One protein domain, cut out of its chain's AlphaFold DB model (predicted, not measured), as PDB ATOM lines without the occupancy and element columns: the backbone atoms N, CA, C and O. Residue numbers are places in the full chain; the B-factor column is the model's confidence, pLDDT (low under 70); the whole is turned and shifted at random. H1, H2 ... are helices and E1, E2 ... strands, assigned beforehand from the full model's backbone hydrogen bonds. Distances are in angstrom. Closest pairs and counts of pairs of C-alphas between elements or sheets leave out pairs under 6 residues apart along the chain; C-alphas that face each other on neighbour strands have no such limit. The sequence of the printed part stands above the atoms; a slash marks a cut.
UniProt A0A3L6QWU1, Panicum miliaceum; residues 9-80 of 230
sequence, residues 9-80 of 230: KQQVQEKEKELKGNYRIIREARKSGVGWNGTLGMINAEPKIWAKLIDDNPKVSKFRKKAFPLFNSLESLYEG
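This is residues 9 to 80 of the 230 residues of a protein of Panicum miliaceum (UniProt A0A3L6QWU1). Two short helices, H3 and H4, pack on the long helix H1, whose residues 9 to 18 stick out. H2 packs on H3, and the small hairpin E1 E2 is near residues 26 to 30 of H1. The 72 printed residues, mostly helix, run H1 E1 E2 H2 H3 H4. The whole is compact, radius of gyration of the C-alphas 12.4 A, spanning 41 by 23 by 23 A.

E1, residues 35 to 37, and E2, residues 42 to 44, form an antiparallel hairpin; N 37 and O 42 are within hydrogen-bond range at 2.8 A. H1, residues 9 to 31, has its closest C-alphas to E2 at Ile 26 and Ile 43, 7.7 A. H3, residues 58 to 63, touches H1 residues 25 to 29 alone, about perpendicular at 80 degrees; the closest C-alphas are Ile 25 and Val 60, 6.1 A. H4, residues 71 to 78, touches H1 residues 20 to 26 alone, about perpendicular at 75 degrees; closest C-alphas Tyr 23 and Phe 71, 6.1 A. H2, residues 47 to 56, touches H3 at a steep tilt of 46 degrees, opposite ways; closest C-alphas Ile 54 and Ser 61, 5.9 A. Every O i to N i+4 pair is within hydrogen-bond range in H1 and H2, 3 of 4 in H4 and 0 of 2 in H3, which has 2 of 3 O i to N i+3 pairs.

H1, 32.9 A long, begins at C-alpha 9 (166.068, 129.418, 136.843); H4 ends at C-alpha 78 (186.308, 132.610, 140.650).

The printed part has no cut and no long link; residues 79 to 80 have pLDDT under 70.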
ATOM      1  N   LYS A   9     165.120 128.751 135.936       77.38
ATOM      2  CA  LYS A   9     166.068 129.418 136.843       77.38
ATOM      3  C   LYS A   9     166.692 128.427 137.836       77.38
ATOM      4  O   LYS A   9     167.892 128.504 138.079       77.38
ATOM      5  N   GLN A  10     165.896 127.491 138.355       81.50
ATOM      6  CA  GLN A  10     166.351 126.464 139.291       81.50
ATOM      7  C   GLN A  10     167.398 125.540 138.662       81.50
ATOM      8  O   GLN A  10     168.447 125.328 139.259       81.50
ATOM      9  N   GLN A  11     167.168 125.059 137.437       82.38
ATOM     10  CA  GLN A  11     168.134 124.208 136.730       82.38
ATOM     11  C   GLN A  11     169.468 124.925 136.501       82.38
ATOM     12  O   GLN A  11     170.527 124.328 136.689       82.38
ATOM     13  N   VAL A  12     169.433 126.213 136.140       82.94
ATOM     14  CA  VAL A  12     170.655 127.017 135.974       82.94
ATOM     15  C   VAL A  12     171.393 127.171 137.305       82.94
ATOM     16  O   VAL A  12     172.604 126.972 137.346       82.94
ATOM     17  N   GLN A  13     170.683 127.468 138.394       77.88
ATOM     18  CA  GLN A  13     171.278 127.616 139.728       77.88
ATOM     19  C   GLN A  13     171.871 126.308 140.260       77.88
ATOM     20  O   GLN A  13     172.952 126.304 140.847       77.88
ATOM     21  N   GLU A  14     171.188 125.186 140.049       81.88
ATOM     22  CA  GLU A  14     171.683 123.873 140.452       81.88
ATOM     23  C   GLU A  14     172.928 123.483 139.654       81.88
ATOM     24  O   GLU A  14     173.924 123.049 140.238       81.88
ATOM     25  N   LYS A  15     172.924 123.733 138.340       85.88
ATOM     26  CA  LYS A  15     174.107 123.542 137.492       85.88
ATOM     27  C   LYS A  15     175.259 124.449 137.897       85.88
ATOM     28  O   LYS A  15     176.402 123.999 137.928       85.88
ATOM     29  N   GLU A  16     174.974 125.693 138.260       82.62
ATOM     30  CA  GLU A  16     175.978 126.610 138.786       82.62
ATOM     31  C   GLU A  16     176.599 126.092 140.086       82.62
ATOM     32  O   GLU A  16     177.826 126.019 140.211       82.62
ATOM     33  N   LYS A  17     175.761 125.661 141.032       85.38
ATOM     34  CA  LYS A  17     176.199 125.077 142.303       85.38
ATOM     35  C   LYS A  17     177.046 123.821 142.083       85.38
ATOM     36  O   LYS A  17     178.093 123.676 142.717       85.38
ATOM     37  N   GLU A  18     176.627 122.942 141.173       89.38
ATOM     38  CA  GLU A  18     177.362 121.734 140.780       89.38
ATOM     39  C   GLU A  18     178.754 122.092 140.232       89.38
ATOM     40  O   GLU A  18     179.768 121.564 140.700       89.38
ATOM     41  N   LEU A  19     178.818 123.024 139.277       88.44
ATOM     42  CA  LEU A  19     180.061 123.454 138.638       88.44
ATOM     43  C   LEU A  19     181.014 124.127 139.626       88.44
ATOM     44  O   LEU A  19     182.201 123.802 139.639       88.44
ATOM     45  N   LYS A  20     180.505 124.995 140.503       85.75
ATOM     46  CA  LYS A  20     181.297 125.631 141.564       85.75
ATOM     47  C   LYS A  20     181.859 124.601 142.545       85.75
ATOM     48  O   LYS A  20     183.020 124.700 142.942       85.75
ATOM     49  N   GLY A  21     181.066 123.594 142.917       88.94
ATOM     50  CA  GLY A  21     181.522 122.484 143.757       88.94
ATOM     51  C   GLY A  21     182.622 121.658 143.086       88.94
ATOM     52  O   GLY A  21     183.647 121.373 143.702       88.94
ATOM     53  N   ASN A  22     182.445 121.326 141.806       90.06
ATOM     54  CA  ASN A  22     183.438 120.601 141.010       90.06
ATOM     55  C   ASN A  22     184.747 121.387 140.864       90.06
ATOM     56  O   ASN A  22     185.820 120.822 141.071       90.06
ATOM     57  N   TYR A  23     184.655 122.689 140.581       89.12
ATOM     58  CA  TYR A  23     185.806 123.585 140.521       89.12
ATOM     59  C   TYR A  23     186.592 123.587 141.835       89.12
ATOM     60  O   TYR A  23     187.803 123.395 141.808       89.12
ATOM     61  N   ARG A  24     185.916 123.716 142.988       88.56
ATOM     62  CA  ARG A  24     186.576 123.671 144.305       88.56
ATOM     63  C   ARG A  24     187.341 122.367 144.521       88.56
ATOM     64  O   ARG A  24     188.502 122.417 144.899       88.56
ATOM     65  N   ILE A  25     186.723 121.221 144.230       91.25
ATOM     66  CA  ILE A  25     187.371 119.909 144.395       91.25
ATOM     67  C   ILE A  25     188.662 119.826 143.568       91.25
ATOM     68  O   ILE A  25     189.699 119.420 144.085       91.25
ATOM     69  N   ILE A  26     188.616 120.235 142.296       90.44
ATOM     70  CA  ILE A  26     189.794 120.197 141.416       90.44
ATOM     71  C   ILE A  26     190.842 121.224 141.858       90.44
ATOM     72  O   ILE A  26     192.033 120.927 141.829       90.44
ATOM     73  N   ARG A  27     190.421 122.414 142.301       88.00
ATOM     74  CA  ARG A  27     191.327 123.464 142.783       88.00
ATOM     75  C   ARG A  27     192.106 123.009 144.015       88.00
ATOM     76  O   ARG A  27     193.318 123.183 144.044       88.00
ATOM     77  N   GLU A  28     191.439 122.395 144.991       88.31
ATOM     78  CA  GLU A  28     192.110 121.841 146.176       88.31
ATOM     79  C   GLU A  28     193.074 120.709 145.800       88.31
ATOM     80  O   GLU A  28     194.217 120.699 146.252       88.31
ATOM     81  N   ALA A  29     192.677 119.815 144.887       89.31
ATOM     82  CA  ALA A  29     193.586 118.783 144.392       89.31
ATOM     83  C   ALA A  29     194.840 119.396 143.740       89.31
ATOM     84  O   ALA A  29     195.953 118.948 144.007       89.31
ATOM     85  N   ARG A  30     194.684 120.470 142.952       87.31
ATOM     86  CA  ARG A  30     195.798 121.197 142.314       87.31
ATOM     87  C   ARG A  30     196.741 121.876 143.309       87.31
ATOM     88  O   ARG A  30     197.938 121.912 143.038       87.31
ATOM     89  N   LYS A  31     196.257 122.352 144.463       84.94
ATOM     90  CA  LYS A  31     197.128 122.906 145.523       84.94
ATOM     91  C   LYS A  31     198.117 121.878 146.076       84.94
ATOM     92  O   LYS A  31     199.193 122.258 146.518       84.94
ATOM     93  N   SER A  32     197.788 120.590 145.990       82.25
ATOM     94  CA  SER A  32     198.657 119.494 146.438       82.25
ATOM     95  C   SER A  32     199.821 119.200 145.475       82.25
ATOM     96  O   SER A  32     200.516 118.200 145.637       82.25
ATOM     97  N   GLY A  33     200.035 120.040 144.453       79.00
ATOM     98  CA  GLY A  33     201.144 119.909 143.502       79.00
ATOM     99  C   GLY A  33     200.930 118.839 142.431       79.00
ATOM    100  O   GLY A  33     201.886 118.396 141.799       79.00
ATOM    101  N   VAL A  34     199.688 118.398 142.221       86.62
ATOM    102  CA  VAL A  34     199.380 117.388 141.200       86.62
ATOM    103  C   VAL A  34     199.448 117.979 139.795       86.62
ATOM    104  O   VAL A  34     199.063 119.127 139.565       86.62
ATOM    105  N   GLY A  35     199.916 117.176 138.840       84.94
ATOM    106  CA  GLY A  35     199.995 117.580 137.443       84.94
ATOM    107  C   GLY A  35     198.618 117.907 136.862       84.94
ATOM    108  O   GLY A  35     197.597 117.316 137.222       84.94
ATOM    109  N   TRP A  36     198.588 118.848 135.920       89.31
ATOM    110  CA  TRP A  36     197.378 119.259 135.212       89.31
ATOM    111  C   TRP A  36     197.584 119.137 133.706       89.31
ATOM    112  O   TRP A  36     198.526 119.696 133.149       89.31
ATOM    113  N   ASN A  37     196.685 118.423 133.034       85.94
ATOM    114  CA  ASN A  37     196.615 118.401 131.582       85.94
ATOM    115  C   ASN A  37     195.730 119.565 131.119       85.94
ATOM    116  O   ASN A  37     194.503 119.480 131.188       85.94
ATOM    117  N   GLY A  38     196.362 120.645 130.653       80.56
ATOM    118  CA  GLY A  38     195.672 121.854 130.190       80.56
ATOM    119  C   GLY A  38     194.791 121.636 128.959       80.56
ATOM    120  O   GLY A  38     193.751 122.278 128.848       80.56
ATOM    121  N   THR A  39     195.160 120.696 128.083       77.56
ATOM    122  CA  THR A  39     194.420 120.376 126.854       77.56
ATOM    123  C   THR A  39     193.132 119.612 127.147       77.56
ATOM    124  O   THR A  39     192.089 119.906 126.572       77.56
ATOM    125  N   LEU A  40     193.182 118.637 128.059       78.75
ATOM    126  CA  LEU A  40     192.016 117.825 128.429       78.75
ATOM    127  C   LEU A  40     191.223 118.412 129.602       78.75
ATOM    128  O   LEU A  40     190.100 117.983 129.867       78.75
ATOM    129  N   GLY A  41     191.800 119.364 130.336       84.44
ATOM    130  CA  GLY A  41     191.241 119.866 131.586       84.44
ATOM    131  C   GLY A  41     191.136 118.763 132.641       84.44
ATOM    132  O   GLY A  41     190.062 118.542 133.203       84.44
ATOM    133  N   MET A  42     192.217 118.006 132.850       90.94
ATOM    134  CA  MET A  42     192.240 116.821 133.719       90.94
ATOM    135  C   MET A  42     193.412 116.827 134.687       90.94
ATOM    136  O   MET A  42     194.507 117.275 134.353       90.94
ATOM    137  N   ILE A  43     193.203 116.240 135.865       89.25
ATOM    138  CA  ILE A  43     194.288 115.946 136.802       89.25
ATOM    139  C   ILE A  43     195.122 114.799 136.223       89.25
ATOM    140  O   ILE A  43     194.598 113.715 135.964       89.25
ATOM    141  N   ASN A  44     196.416 115.044 136.037       88.06
ATOM    142  CA  ASN A  44     197.398 114.037 135.661       88.06
ATOM    143  C   ASN A  44     198.263 113.719 136.884       88.06
ATOM    144  O   ASN A  44     199.127 114.505 137.267       88.06
ATOM    145  N   ALA A  45     197.989 112.586 137.525       88.31
ATOM    146  CA  ALA A  45     198.655 112.184 138.753       88.31
ATOM    147  C   ALA A  45     198.896 110.673 138.772       88.31
ATOM    148  O   ALA A  45     198.101 109.894 138.239       88.31
ATOM    149  N   GLU A  46     199.983 110.261 139.419       88.31
ATOM    150  CA  GLU A  46     200.297 108.852 139.629       88.31
ATOM    151  C   GLU A  46     199.276 108.175 140.559       88.31
ATOM    152  O   GLU A  46     198.676 108.839 141.411       88.31
ATOM    153  N   PRO A  47     199.098 106.841 140.481       89.69
ATOM    154  CA  PRO A  47     198.161 106.115 141.341       89.69
ATOM    155  C   PRO A  47     198.364 106.366 142.843       89.69
ATOM    156  O   PRO A  47     197.388 106.464 143.583       89.69
ATOM    157  N   LYS A  48     199.619 106.528 143.285       88.44
ATOM    158  CA  LYS A  48     199.961 106.834 144.684       88.44
ATOM    159  C   LYS A  48     199.457 108.215 145.117       88.44
ATOM    160  O   LYS A  48     198.970 108.369 146.231       88.44
ATOM    161  N   ILE A  49     199.549 109.203 144.229       89.50
ATOM    162  CA  ILE A  49     199.072 110.569 144.472       89.50
ATOM    163  C   ILE A  49     197.539 110.586 144.476       89.50
ATOM    164  O   ILE A  49     196.934 111.210 145.343       89.50
ATOM    165  N   TRP A  50     196.898 109.835 143.573       92.56
ATOM    166  CA  TRP A  50     195.441 109.668 143.575       92.56
ATOM    167  C   TRP A  50     194.905 109.058 144.869       92.56
ATOM    168  O   TRP A  50     193.861 109.500 145.335       92.56
ATOM    169  N   ALA A  51     195.594 108.071 145.448       91.38
ATOM    170  CA  ALA A  51     195.185 107.482 146.721       91.38
ATOM    171  C   ALA A  51     195.139 108.537 147.837       91.38
ATOM    172  O   ALA A  51     194.131 108.629 148.526       91.38
ATOM    173  N   LYS A  52     196.170 109.389 147.934       91.12
ATOM    174  CA  LYS A  52     196.204 110.505 148.895       91.12
ATOM    175  C   LYS A  52     195.095 111.524 148.645       91.12
ATOM    176  O   LYS A  52     194.349 111.849 149.552       91.12
ATOM    177  N   LEU A  53     194.916 111.954 147.393       91.44
ATOM    178  CA  LEU A  53     193.850 112.895 147.042       91.44
ATOM    179  C   LEU A  53     192.450 112.368 147.403       91.44
ATOM    180  O   LEU A  53     191.580 113.146 147.785       91.44
ATOM    181  N   ILE A  54     192.209 111.066 147.217       92.56
ATOM    182  CA  ILE A  54     190.924 110.427 147.533       92.56
ATOM    183  C   ILE A  54     190.745 110.271 149.046       92.56
ATOM    184  O   ILE A  54     189.616 110.398 149.509       92.56
ATOM    185  N   ASP A  55     191.824 110.029 149.789       92.50
ATOM    186  CA  ASP A  55     191.819 110.018 151.255       92.50
ATOM    187  C   ASP A  55     191.434 111.403 151.807       92.50
ATOM    188  O   ASP A  55     190.478 111.524 152.572       92.50
ATOM    189  N   ASP A  56     192.068 112.465 151.294       89.19
ATOM    190  CA  ASP A  56     191.792 113.853 151.689       89.19
ATOM    191  C   ASP A  56     190.398 114.331 151.237       89.19
ATOM    192  O   ASP A  56     189.695 115.064 151.938       89.19
ATOM    193  N   ASN A  57     189.982 113.953 150.024       89.69
ATOM    194  CA  ASN A  57     188.694 114.330 149.455       89.69
ATOM    195  C   ASN A  57     188.127 113.222 148.551       89.69
ATOM    196  O   ASN A  57     188.339 113.240 147.331       89.69
ATOM    197  N   PRO A  58     187.274 112.325 149.082       91.81
ATOM    198  CA  PRO A  58     186.748 111.183 148.328       91.81
ATOM    199  C   PRO A  58     186.012 111.558 147.035       91.81
ATOM    200  O   PRO A  58     185.973 110.786 146.070       91.81
ATOM    201  N   LYS A  59     185.454 112.775 146.964       90.44
ATOM    202  CA  LYS A  59     184.718 113.271 145.791       90.44
ATOM    203  C   LYS A  59     185.625 113.567 144.597       90.44
ATOM    204  O   LYS A  59     185.099 113.713 143.492       90.44
ATOM    205  N   VAL A  60     186.946 113.652 144.779       91.19
ATOM    206  CA  VAL A  60     187.905 113.850 143.680       91.19
ATOM    207  C   VAL A  60     187.998 112.622 142.770       91.19
ATOM    208  O   VAL A  60     188.284 112.757 141.581       91.19
ATOM    209  N   SER A  61     187.671 111.433 143.293       91.12
ATOM    210  CA  SER A  61     187.714 110.156 142.565       91.12
ATOM    211  C   SER A  61     186.956 110.195 141.232       91.12
ATOM    212  O   SER A  61     187.416 109.635 140.234       91.12
ATOM    213  N   LYS A  62     185.840 110.937 141.166       90.25
ATOM    214  CA  LYS A  62     185.021 111.092 139.951       90.25
ATOM    215  C   LYS A  62     185.746 111.791 138.794       90.25
ATOM    216  O   LYS A  62     185.303 111.671 137.654       90.25
ATOM    217  N   PHE A  63     186.844 112.501 139.063       89.94
ATOM    218  CA  PHE A  63     187.664 113.186 138.056       89.94
ATOM    219  C   PHE A  63     188.835 112.344 137.545       89.94
ATOM    220  O   PHE A  63     189.505 112.753 136.601       89.94
ATOM    221  N   ARG A  64     189.049 111.136 138.086       85.94
ATOM    222  CA  ARG A  64     190.161 110.264 137.673       85.94
ATOM    223  C   ARG A  64     190.124 109.893 136.188       85.94
ATOM    224  O   ARG A  64     191.164 109.783 135.555       85.94
ATOM    225  N   LYS A  65     188.925 109.694 135.635       84.44
ATOM    226  CA  LYS A  65     188.699 109.372 134.212       84.44
ATOM    227  C   LYS A  65     187.875 110.438 133.486       84.44
ATOM    228  O   LYS A  65     187.430 110.212 132.365       84.44
ATOM    229  N   LYS A  66     187.604 111.575 134.133       83.31
ATOM    230  CA  LYS A  66     186.653 112.569 133.632       83.31
ATOM    231  C   LYS A  66     187.329 113.915 133.431       83.31
ATOM    232  O   LYS A  66     187.803 114.525 134.384       83.31
ATOM    233  N   ALA A  67     187.283 114.382 132.189       82.88
ATOM    234  CA  ALA A  67     187.638 115.738 131.820       82.88
ATOM    235  C   ALA A  67     186.728 116.767 132.484       82.88
ATOM    236  O   ALA A  67     185.507 116.594 132.546       82.88
ATOM    237  N   PHE A  68     187.332 117.869 132.920       84.81
ATOM    238  CA  PHE A  68     186.632 119.076 133.330       84.81
ATOM    239  C   PHE A  68     187.209 120.303 132.596       84.81
ATOM    240  O   PHE A  68     187.827 121.167 133.217       84.81
ATOM    241  N   PRO A  69     186.991 120.411 131.267       83.00
ATOM    242  CA  PRO A  69     187.543 121.489 130.434       83.00
ATOM    243  C   PRO A  69     187.102 122.890 130.876       83.00
ATOM    244  O   PRO A  69     187.809 123.867 130.661       83.00
ATOM    245  N   LEU A  70     185.956 122.984 131.562       84.81
ATOM    246  CA  LEU A  70     185.453 124.226 132.148       84.81
ATOM    247  C   LEU A  70     186.335 124.786 133.269       84.81
ATOM    248  O   LEU A  70     186.130 125.934 133.651       84.81
ATOM    249  N   PHE A  71     187.294 124.019 133.800       84.62
ATOM    250  CA  PHE A  71     188.118 124.447 134.931       84.62
ATOM    251  C   PHE A  71     188.766 125.815 134.701       84.62
ATOM    252  O   PHE A  71     188.553 126.705 135.512       84.62
ATOM    253  N   ASN A  72     189.484 126.005 133.589       82.12
ATOM    254  CA  ASN A  72     190.232 127.243 133.324       82.12
ATOM    255  C   ASN A  72     189.285 128.451 133.164       82.12
ATOM    256  O   ASN A  72     189.554 129.548 133.644       82.12
ATOM    257  N   SER A  73     188.126 128.234 132.536       82.38
ATOM    258  CA  SER A  73     187.087 129.259 132.384       82.38
ATOM    259  C   SER A  73     186.453 129.652 133.721       82.38
ATOM    260  O   SER A  73     186.109 130.816 133.917       82.38
ATOM    261  N   LEU A  74     186.283 128.687 134.631       83.44
ATOM    262  CA  LEU A  74     185.780 128.920 135.986       83.44
ATOM    263  C   LEU A  74     186.857 129.503 136.904       83.44
ATOM    264  O   LEU A  74     186.523 130.271 137.799       83.44
ATOM    265  N   GLU A  75     188.126 129.173 136.674       82.81
ATOM    266  CA  GLU A  75     189.266 129.725 137.400       82.81
ATOM    267  C   GLU A  75     189.299 131.237 137.236       82.81
ATOM    268  O   GLU A  75     189.137 131.931 138.230       82.81
ATOM    269  N   SER A  76     189.301 131.745 136.001       80.31
ATOM    270  CA  SER A  76     189.243 133.190 135.728       80.31
ATOM    271  C   SER A  76     188.010 133.887 136.330       80.31
ATOM    272  O   SER A  76     188.084 135.058 136.692       80.31
ATOM    273  N   LEU A  77     186.877 133.184 136.456       80.88
ATOM    274  CA  LEU A  77     185.647 133.736 137.035       80.88
ATOM    275  C   LEU A  77     185.681 133.786 138.571       80.88
ATOM    276  O   LEU A  77     185.093 134.676 139.181       80.88
ATOM    277  N   TYR A  78     186.310 132.794 139.199       74.88
ATOM    278  CA  TYR A  78     186.308 132.610 140.650       74.88
ATOM    279  C   TYR A  78     187.654 132.928 141.312       74.88
ATOM    280  O   TYR A  78     187.783 132.811 142.537       74.88
ATOM    281  N   GLU A  79     188.659 133.329 140.543       67.69
ATOM    282  CA  GLU A  79     189.919 133.865 141.039       67.69
ATOM    283  C   GLU A  79     189.638 135.089 141.928       67.69
ATOM    284  O   GLU A  79     188.778 135.917 141.633       67.69
ATOM    285  N   GLY A  80     190.239 135.125 143.120       60.25
ATOM    286  CA  GLY A  80     189.986 136.157 144.139       60.25
ATOM    287  C   GLY A  80     188.598 136.160 144.814       60.25
ATOM    288  O   GLY A  80     188.453 136.764 145.869       60.25
TER     289      GLY A  80